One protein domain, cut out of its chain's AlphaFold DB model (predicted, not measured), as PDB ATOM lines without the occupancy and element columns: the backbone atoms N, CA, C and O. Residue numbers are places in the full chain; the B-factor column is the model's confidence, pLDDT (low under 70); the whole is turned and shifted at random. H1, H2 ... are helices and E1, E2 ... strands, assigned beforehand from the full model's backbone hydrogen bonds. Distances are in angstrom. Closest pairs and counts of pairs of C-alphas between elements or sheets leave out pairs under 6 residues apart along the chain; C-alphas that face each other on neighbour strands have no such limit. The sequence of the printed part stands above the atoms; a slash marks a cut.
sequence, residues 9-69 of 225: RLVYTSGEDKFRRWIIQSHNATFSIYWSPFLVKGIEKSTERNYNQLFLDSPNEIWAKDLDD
ATOM      1  N   ARG A   9     103.128 108.476 117.910       87.06
ATOM      2  CA  ARG A   9     104.113 109.196 117.097       87.06
ATOM      3  C   ARG A   9     103.946 110.693 117.317       87.06
ATOM      4  O   ARG A   9     102.915 111.243 116.938       87.06
ATOM      5  N   LEU A  10     104.945 111.364 117.894       87.44
ATOM      6  CA  LEU A  10     104.986 112.830 117.943       87.44
ATOM      7  C   LEU A  10     105.107 113.363 116.509       87.44
ATOM      8  O   LEU A  10     106.050 113.022 115.796       87.44
ATOM      9  N   VAL A  11     104.141 114.170 116.076       86.25
ATOM     10  CA  VAL A  11     104.087 114.704 114.702       86.25
ATOM     11  C   VAL A  11     104.286 116.207 114.633       86.25
ATOM     12  O   VAL A  11     104.556 116.729 113.556       86.25
ATOM     13  N   TYR A  12     104.159 116.899 115.765       81.19
ATOM     14  CA  TYR A  12     104.350 118.337 115.835       81.19
ATOM     15  C   TYR A  12     104.847 118.769 117.212       81.19
ATOM     16  O   TYR A  12     104.324 118.324 118.236       81.19
ATOM     17  N   THR A  13     105.812 119.687 117.215       78.69
ATOM     18  CA  THR A  13     106.249 120.445 118.387       78.69
ATOM     19  C   THR A  13     106.527 121.888 117.958       78.69
ATOM     20  O   THR A  13     107.397 122.115 117.121       78.69
ATOM     21  N   SER A  14     105.796 122.867 118.504       72.12
ATOM     22  CA  SER A  14     106.162 124.291 118.375       72.12
ATOM     23  C   SER A  14     107.071 124.646 119.541       72.12
ATOM     24  O   SER A  14     106.686 124.457 120.699       72.12
ATOM     25  N   GLY A  15     108.284 125.119 119.241       68.19
ATOM     26  CA  GLY A  15     109.235 125.556 120.263       68.19
ATOM     27  C   GLY A  15     108.720 126.755 121.060       68.19
ATOM     28  O   GLY A  15     108.860 126.779 122.279       68.19
ATOM     29  N   GLU A  16     108.071 127.706 120.386       67.75
ATOM     30  CA  GLU A  16     107.593 128.951 120.999       67.75
ATOM     31  C   GLU A  16     106.212 128.778 121.652       67.75
ATOM     32  O   GLU A  16     106.023 129.169 122.803       67.75
ATOM     33  N   ASP A  17     105.278 128.087 120.991       67.88
ATOM     34  CA  ASP A  17     103.885 127.976 121.465       67.88
ATOM     35  C   ASP A  17     103.644 126.800 122.417       67.88
ATOM     36  O   ASP A  17     102.513 126.559 122.844       67.88
ATOM     37  N   LYS A  18     104.682 125.994 122.690       81.00
ATOM     38  CA  LYS A  18     104.622 124.777 123.526       81.00
ATOM     39  C   LYS A  18     103.493 123.806 123.124       81.00
ATOM     40  O   LYS A  18     103.072 122.969 123.922       81.00
ATOM     41  N   PHE A  19     103.015 123.901 121.883       88.12
ATOM     42  CA  PHE A  19     101.995 123.034 121.305       88.12
ATOM     43  C   PHE A  19     102.625 121.711 120.874       88.12
ATOM     44  O   PHE A  19     103.662 121.694 120.203       88.12
ATOM     45  N   ARG A  20     101.988 120.597 121.244       90.31
ATOM     46  CA  ARG A  20     102.417 119.246 120.871       90.31
ATOM     47  C   ARG A  20     101.248 118.443 120.323       90.31
ATOM     48  O   ARG A  20     100.158 118.497 120.886       90.31
ATOM     49  N   ARG A  21     101.492 117.659 119.270       92.00
ATOM     50  CA  ARG A  21     100.511 116.726 118.696       92.00
ATOM     51  C   ARG A  21     101.130 115.360 118.462       92.00
ATOM     52  O   ARG A  21     102.214 115.248 117.887       92.00
ATOM     53  N   TRP A  22     100.390 114.331 118.838       92.94
ATOM     54  CA  TRP A  22     100.708 112.932 118.623       92.94
ATOM     55  C   TRP A  22      99.624 112.251 117.794       92.94
ATOM     56  O   TRP A  22      98.442 112.565 117.931       92.94
ATOM     57  N   ILE A  23     100.032 111.293 116.962       92.31
ATOM     58  CA  ILE A  23      99.132 110.411 116.213       92.31
ATOM     59  C   ILE A  23      99.300 108.984 116.722       92.31
ATOM     60  O   ILE A  23     100.409 108.450 116.774       92.31
ATOM     61  N   ILE A  24      98.175 108.360 117.040       91.12
ATOM     62  CA  ILE A  24      98.051 106.960 117.423       91.12
ATOM     63  C   ILE A  24      97.489 106.215 116.210       91.12
ATOM     64  O   ILE A  24      96.278 106.057 116.060       91.12
ATOM     65  N   GLN A  25      98.376 105.796 115.303       86.75
ATOM     66  CA  GLN A  25      97.986 105.262 113.989       86.75
ATOM     67  C   GLN A  25      97.064 104.044 114.084       86.75
ATOM     68  O   GLN A  25      96.109 103.941 113.322       86.75
ATOM     69  N   SER A  26      97.310 103.156 115.049       89.31
ATOM     70  CA  SER A  26      96.516 101.938 115.257       89.31
ATOM     71  C   SER A  26      95.049 102.199 115.608       89.31
ATOM     72  O   SER A  26      94.231 101.303 115.444       89.31
ATOM     73  N   HIS A  27      94.722 103.405 116.074       88.31
ATOM     74  CA  HIS A  27      93.374 103.789 116.500       88.31
ATOM     75  C   HIS A  27      92.825 104.972 115.696       88.31
ATOM     76  O   HIS A  27      91.767 105.491 116.032       88.31
ATOM     77  N   ASN A  28      93.558 105.423 114.667       89.44
ATOM     78  CA  ASN A  28      93.263 106.644 113.918       89.44
ATOM     79  C   ASN A  28      92.929 107.840 114.837       89.44
ATOM     80  O   ASN A  28      92.020 108.617 114.566       89.44
ATOM     81  N   ALA A  29      93.648 107.948 115.958       91.06
ATOM     82  CA  ALA A  29      93.385 108.941 116.989       91.06
ATOM     83  C   ALA A  29      94.512 109.970 117.050       91.06
ATOM     84  O   ALA A  29      95.689 109.650 116.853       91.06
ATOM     85  N   THR A  30      94.157 111.209 117.371       93.00
ATOM     86  CA  THR A  30      95.117 112.291 117.595       93.00
ATOM     87  C   THR A  30      94.993 112.820 119.008       93.00
ATOM     88  O   THR A  30      93.892 113.083 119.480       93.00
ATOM     89  N   PHE A  31      96.128 113.032 119.662       91.75
ATOM     90  CA  PHE A  31      96.199 113.655 120.975       91.75
ATOM     91  C   PHE A  31      97.013 114.939 120.865       91.75
ATOM     92  O   PHE A  31      98.084 114.944 120.261       91.75
ATOM     93  N   SER A  32      96.498 116.034 121.412       93.62
ATOM     94  CA  SER A  32      97.101 117.360 121.287       93.62
ATOM     95  C   SER A  32      97.125 118.065 122.640       93.62
ATOM     96  O   SER A  32      96.142 118.019 123.372       93.62
ATOM     97  N   ILE A  33      98.233 118.734 122.962       92.00
ATOM     98  CA  ILE A  33      98.375 119.578 124.155       92.00
ATOM     99  C   ILE A  33      98.664 121.000 123.696       92.00
ATOM    100  O   ILE A  33      99.693 121.244 123.064       92.00
ATOM    101  N   TYR A  34      97.783 121.927 124.065       91.44
ATOM    102  CA  TYR A  34      97.916 123.355 123.796       91.44
ATOM    103  C   TYR A  34      98.303 124.079 125.081       91.44
ATOM    104  O   TYR A  34      97.600 123.989 126.089       91.44
ATOM    105  N   TRP A  35      99.405 124.828 125.052       89.06
ATOM    106  CA  TRP A  35      99.730 125.733 126.147       89.06
ATOM    107  C   TRP A  35      98.893 127.004 126.021       89.06
ATOM    108  O   TRP A  35      99.129 127.844 125.160       89.06
ATOM    109  N   SER A  36      97.894 127.132 126.886       90.38
ATOM    110  CA  SER A  36      97.062 128.329 126.971       90.38
ATOM    111  C   SER A  36      96.653 128.557 128.427       90.38
ATOM    112  O   SER A  36      95.534 128.202 128.802       90.38
ATOM    113  N   PRO A  37      97.536 129.130 129.269       88.88
ATOM    114  CA  PRO A  37      97.362 129.159 130.728       88.88
ATOM    115  C   PRO A  37      96.081 129.864 131.194       88.88
ATOM    116  O   PRO A  37      95.576 129.563 132.273       88.88
ATOM    117  N   PHE A  38      95.540 130.763 130.367       90.19
ATOM    118  CA  PHE A  38      94.311 131.510 130.633       90.19
ATOM    119  C   PHE A  38      93.148 131.147 129.702       90.19
ATOM    120  O   PHE A  38      92.091 131.755 129.811       90.19
ATOM    121  N   LEU A  39      93.331 130.186 128.782       91.44
ATOM    122  CA  LEU A  39      92.400 129.806 127.692       91.44
ATOM    123  C   LEU A  39      92.102 130.913 126.658       91.44
ATOM    124  O   LEU A  39      91.913 130.623 125.481       91.44
ATOM    125  N   VAL A  40      92.117 132.173 127.066       92.00
ATOM    126  CA  VAL A  40      91.924 133.352 126.223       92.00
ATOM    127  C   VAL A  40      93.253 133.894 125.703       92.00
ATOM    128  O   VAL A  40      94.331 133.519 126.178       92.00
ATOM    129  N   LYS A  41      93.181 134.806 124.736       91.75
ATOM    130  CA  LYS A  41      94.321 135.589 124.275       91.75
ATOM    131  C   LYS A  41      94.917 136.335 125.464       91.75
ATOM    132  O   LYS A  41      94.223 137.055 126.186       91.75
ATOM    133  N   GLY A  42      96.218 136.155 125.649       89.12
ATOM    134  CA  GLY A  42      96.955 136.739 126.753       89.12
ATOM    135  C   GLY A  42      98.316 137.251 126.313       89.12
ATOM    136  O   GLY A  42      98.986 136.616 125.503       89.12
ATOM    137  N   ILE A  43      98.724 138.392 126.860       89.06
ATOM    138  CA  ILE A  43     100.107 138.866 126.813       89.06
ATOM    139  C   ILE A  43     100.704 138.562 128.183       89.06
ATOM    140  O   ILE A  43     100.298 139.165 129.183       89.06
ATOM    141  N   GLU A  44     101.615 137.589 128.231       87.75
ATOM    142  CA  GLU A  44     102.289 137.192 129.467       87.75
ATOM    143  C   GLU A  44     103.151 138.339 130.020       87.75
ATOM    144  O   GLU A  44     103.621 139.218 129.289       87.75
ATOM    145  N   LYS A  45     103.350 138.333 131.341       88.38
ATOM    146  CA  LYS A  45     104.256 139.264 132.022       88.38
ATOM    147  C   LYS A  45     105.668 139.212 131.418       88.38
ATOM    148  O   LYS A  45     106.154 138.153 131.026       88.38
ATOM    149  N   SER A  46     106.354 140.347 131.419       88.25
ATOM    150  CA  SER A  46     107.734 140.494 130.951       88.25
ATOM    151  C   SER A  46     108.603 141.166 132.017       88.25
ATOM    152  O   SER A  46     108.123 141.550 133.084       88.25
ATOM    153  N   THR A  47     109.893 141.342 131.735       87.81
ATOM    154  CA  THR A  47     110.800 142.124 132.594       87.81
ATOM    155  C   THR A  47     110.352 143.577 132.759       87.81
ATOM    156  O   THR A  47     110.627 144.187 133.786       87.81
ATOM    157  N   GLU A  48     109.637 144.124 131.776       89.50
ATOM    158  CA  GLU A  48     109.122 145.499 131.784       89.50
ATOM    159  C   GLU A  48     107.710 145.600 132.384       89.50
ATOM    160  O   GLU A  48     107.279 146.679 132.792       89.50
ATOM    161  N   ARG A  49     106.973 144.483 132.453       89.00
ATOM    162  CA  ARG A  49     105.578 144.437 132.905       89.00
ATOM    163  C   ARG A  49     105.337 143.243 133.815       89.00
ATOM    164  O   ARG A  49     105.264 142.111 133.359       89.00
ATOM    165  N   ASN A  50     105.095 143.498 135.094       90.25
ATOM    166  CA  ASN A  50     104.919 142.460 136.116       90.25
ATOM    167  C   ASN A  50     103.501 141.846 136.200       90.25
ATOM    168  O   ASN A  50     103.203 141.144 137.167       90.25
ATOM    169  N   TYR A  51     102.634 142.082 135.212       89.06
ATOM    170  CA  TYR A  51     101.266 141.561 135.147       89.06
ATOM    171  C   TYR A  51     100.938 141.038 133.745       89.06
ATOM    172  O   TYR A  51     101.515 141.485 132.751       89.06
ATOM    173  N   ASN A  52      99.990 140.104 133.669       90.44
ATOM    174  CA  ASN A  52      99.470 139.583 132.406       90.44
ATOM    175  C   ASN A  52      98.338 140.482 131.880       90.44
ATOM    176  O   ASN A  52      97.578 141.045 132.665       90.44
ATOM    177  N   GLN A  53      98.177 140.601 130.566       92.19
ATOM    178  CA  GLN A  53      96.984 141.217 129.967       92.19
ATOM    179  C   GLN A  53      96.140 140.135 129.316       92.19
ATOM    180  O   GLN A  53      96.667 139.370 128.518       92.19
ATOM    181  N   LEU A  54      94.855 140.074 129.644       92.62
ATOM    182  CA  LEU A  54      93.917 139.064 129.169       92.62
ATOM    183  C   LEU A  54      92.795 139.734 128.381       92.62
ATOM    184  O   LEU A  54      92.199 140.705 128.844       92.62
ATOM    185  N   PHE A  55      92.484 139.186 127.216       91.62
ATOM    186  CA  PHE A  55      91.382 139.629 126.366       91.62
ATOM    187  C   PHE A  55      90.298 138.558 126.449       91.62
ATOM    188  O   PHE A  55      90.357 137.568 125.729       91.62
ATOM    189  N   LEU A  56      89.360 138.696 127.394       88.88
ATOM    190  CA  LEU A  56      88.376 137.653 127.722       88.88
ATOM    191  C   LEU A  56      87.364 137.392 126.604       88.88
ATOM    192  O   LEU A  56      86.621 136.418 126.665       88.88
ATOM    193  N   ASP A  57      87.338 138.262 125.603       86.88
ATOM    194  CA  ASP A  57      86.544 138.103 124.398       86.88
ATOM    195  C   ASP A  57      87.241 137.278 123.327       86.88
ATOM    196  O   ASP A  57      86.594 136.631 122.520       86.88
ATOM    197  N   SER A  58      88.563 137.256 123.323       89.75
ATOM    198  CA  SER A  58      89.333 136.630 122.267       89.75
ATOM    199  C   SER A  58      89.832 135.276 122.761       89.75
ATOM    200  O   SER A  58      90.676 135.245 123.660       89.75
ATOM    201  N   PRO A  59      89.373 134.135 122.213       90.69
ATOM    202  CA  PRO A  59      89.975 132.855 122.561       90.69
ATOM    203  C   PRO A  59      91.447 132.850 122.131       90.69
ATOM    204  O   PRO A  59      91.838 133.564 121.204       90.69
ATOM    205  N   ASN A  60      92.290 132.058 122.799       90.75
ATOM    206  CA  ASN A  60      93.674 131.925 122.356       90.75
ATOM    207  C   ASN A  60      93.702 131.273 120.962       90.75
ATOM    208  O   ASN A  60      93.253 130.139 120.777       90.75
ATOM    209  N   GLU A  61      94.254 132.002 119.994       89.38
ATOM    210  CA  GLU A  61      94.284 131.640 118.575       89.38
ATOM    211  C   GLU A  61      94.945 130.270 118.323       89.38
ATOM    212  O   GLU A  61      94.577 129.579 117.373       89.38
ATOM    213  N   ILE A  62      95.857 129.830 119.202       87.88
ATOM    214  CA  ILE A  62      96.598 128.566 119.072       87.88
ATOM    215  C   ILE A  62      95.657 127.355 119.107       87.88
ATOM    216  O   ILE A  62      95.833 126.446 118.297       87.88
ATOM    217  N   TRP A  63      94.667 127.327 120.004       90.75
ATOM    218  CA  TRP A  63      93.679 126.237 120.042       90.75
ATOM    219  C   TRP A  63      92.393 126.593 119.295       90.75
ATOM    220  O   TRP A  63      91.736 125.705 118.760       90.75
ATOM    221  N   ALA A  64      92.039 127.879 119.209       90.88
ATOM    222  CA  ALA A  64      90.805 128.317 118.556       90.88
ATOM    223  C   ALA A  64      90.788 128.054 117.041       90.88
ATOM    224  O   ALA A  64      89.710 127.909 116.459       90.88
ATOM    225  N   LYS A  65      91.966 127.994 116.404       90.06
ATOM    226  CA  LYS A  65      92.114 127.644 114.982       90.06
ATOM    227  C   LYS A  65      91.794 126.176 114.677       90.06
ATOM    228  O   LYS A  65      91.342 125.886 113.581       90.06
ATOM    229  N   ASP A  66      91.986 125.290 115.656       90.69
ATOM    230  CA  ASP A  66      91.755 123.844 115.534       90.69
ATOM    231  C   ASP A  66      90.400 123.440 116.158       90.69
ATOM    232  O   ASP A  66      90.085 122.256 116.281       90.69
ATOM    233  N   LEU A  67      89.585 124.418 116.582       89.88
ATOM    234  CA  LEU A  67      88.346 124.181 117.326       89.88
ATOM    235  C   LEU A  67      87.374 123.266 116.576       89.88
ATOM    236  O   LEU A  67      86.715 122.439 117.207       89.88
ATOM    237  N   ASP A  68      87.290 123.400 115.255       89.19
ATOM    238  CA  ASP A  68      86.370 122.629 114.415       89.19
ATOM    239  C   ASP A  68      86.808 121.159 114.259       89.19
ATOM    240  O   ASP A  68      85.964 120.286 114.049       89.19
ATOM    241  N   ASP A  69      88.088 120.855 114.493       90.44
ATOM    242  CA  ASP A  69      88.641 119.502 114.372       90.44
ATOM    243  C   ASP A  69      88.393 118.644 115.623       90.44
ATOM    244  O   ASP A  69      88.328 117.415 115.532       90.44
TER     245      ASP A  69
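What this domain is: This is residues 9 to 69 of the 225 residues of an uncharacterized protein of Salvia splendens (UniProt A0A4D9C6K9). Two small antiparallel sheets lie end to end along a flat, loosely built shape: a meander of three strands, E1, E2 and E3, towards one end, and a two-stranded hairpin, E4 and E5, towards the other. The short helix H1 follows the hairpin and has its centre nearest to the mean of the C-alphas. The printed part has 61 residues, with five named strands and one named helix in the order E1 E2 E3 E4 E5 H1, and its class is mostly strand. The three-stranded sheet has the order E1 - E2 - E3, and both sheets are antiparallel throughout. The whole is loose, with a radius of gyration of the C-alphas of 14.4 A and spans of 47 by 24 by 12 A.

How they stand to each other: E1, residues 9 to 13, and E2, residues 20 to 24, form a hairpin, antiparallel at 162 degrees; N 9 and O 23, 2.9 A apart, are within hydrogen-bond range. E2 and E3, residues 29 to 33, form the next hairpin at 163 degrees, with N 22 and O 31 within hydrogen-bond range at 2.8 A. E1, E2 and E3 make a meander, each strand the antiparallel neighbour of the one before, with E1 and E3 as edge strands. E4, residues 40 to 43, and E5, residues 52 to 59, form a third hairpin at 150 degrees. E5 bends by 86 degrees at residue 56, and its pairing with E4 includes N 43 and O 53 at 2.8 A and N 41 and O 58 at 2.8 A. H1, residues 61 to 64, is not on the three-stranded sheet. The closest C-alphas of E4 and H1, those of Lys 41 and Glu 61, are 6.9 A apart. H1 is too short for any pair of O i and N i+4, and its one pair of O i and N i+3 is not within range. E1, E2 and E3 are each apart from E4, E5 and H1.

Where its parts are: E1 begins at C-alpha 9, (104.113, 109.196, 117.097), and measures 11.5 A from first to last C-alpha. E2 measures 13.5 A, E3 13.8 A and E4 9.9 A. E5, the longest strand with 8 residues, starts at C-alpha 52, (99.470, 139.583, 132.406), and measures 15.2 A. H1 measures 4.8 A and ends at C-alpha 64, (90.805, 128.317, 118.556).

The domain as a whole: The two C-alphas farthest apart, those of Ser 26 and Glu 48, are 48.3 A apart. The printed part has no cut. No link is long; E2 to E3 and E5 to H1 are tight. The mean pLDDT of the printed part is 88.1, and residues 15 to 17 are under 70.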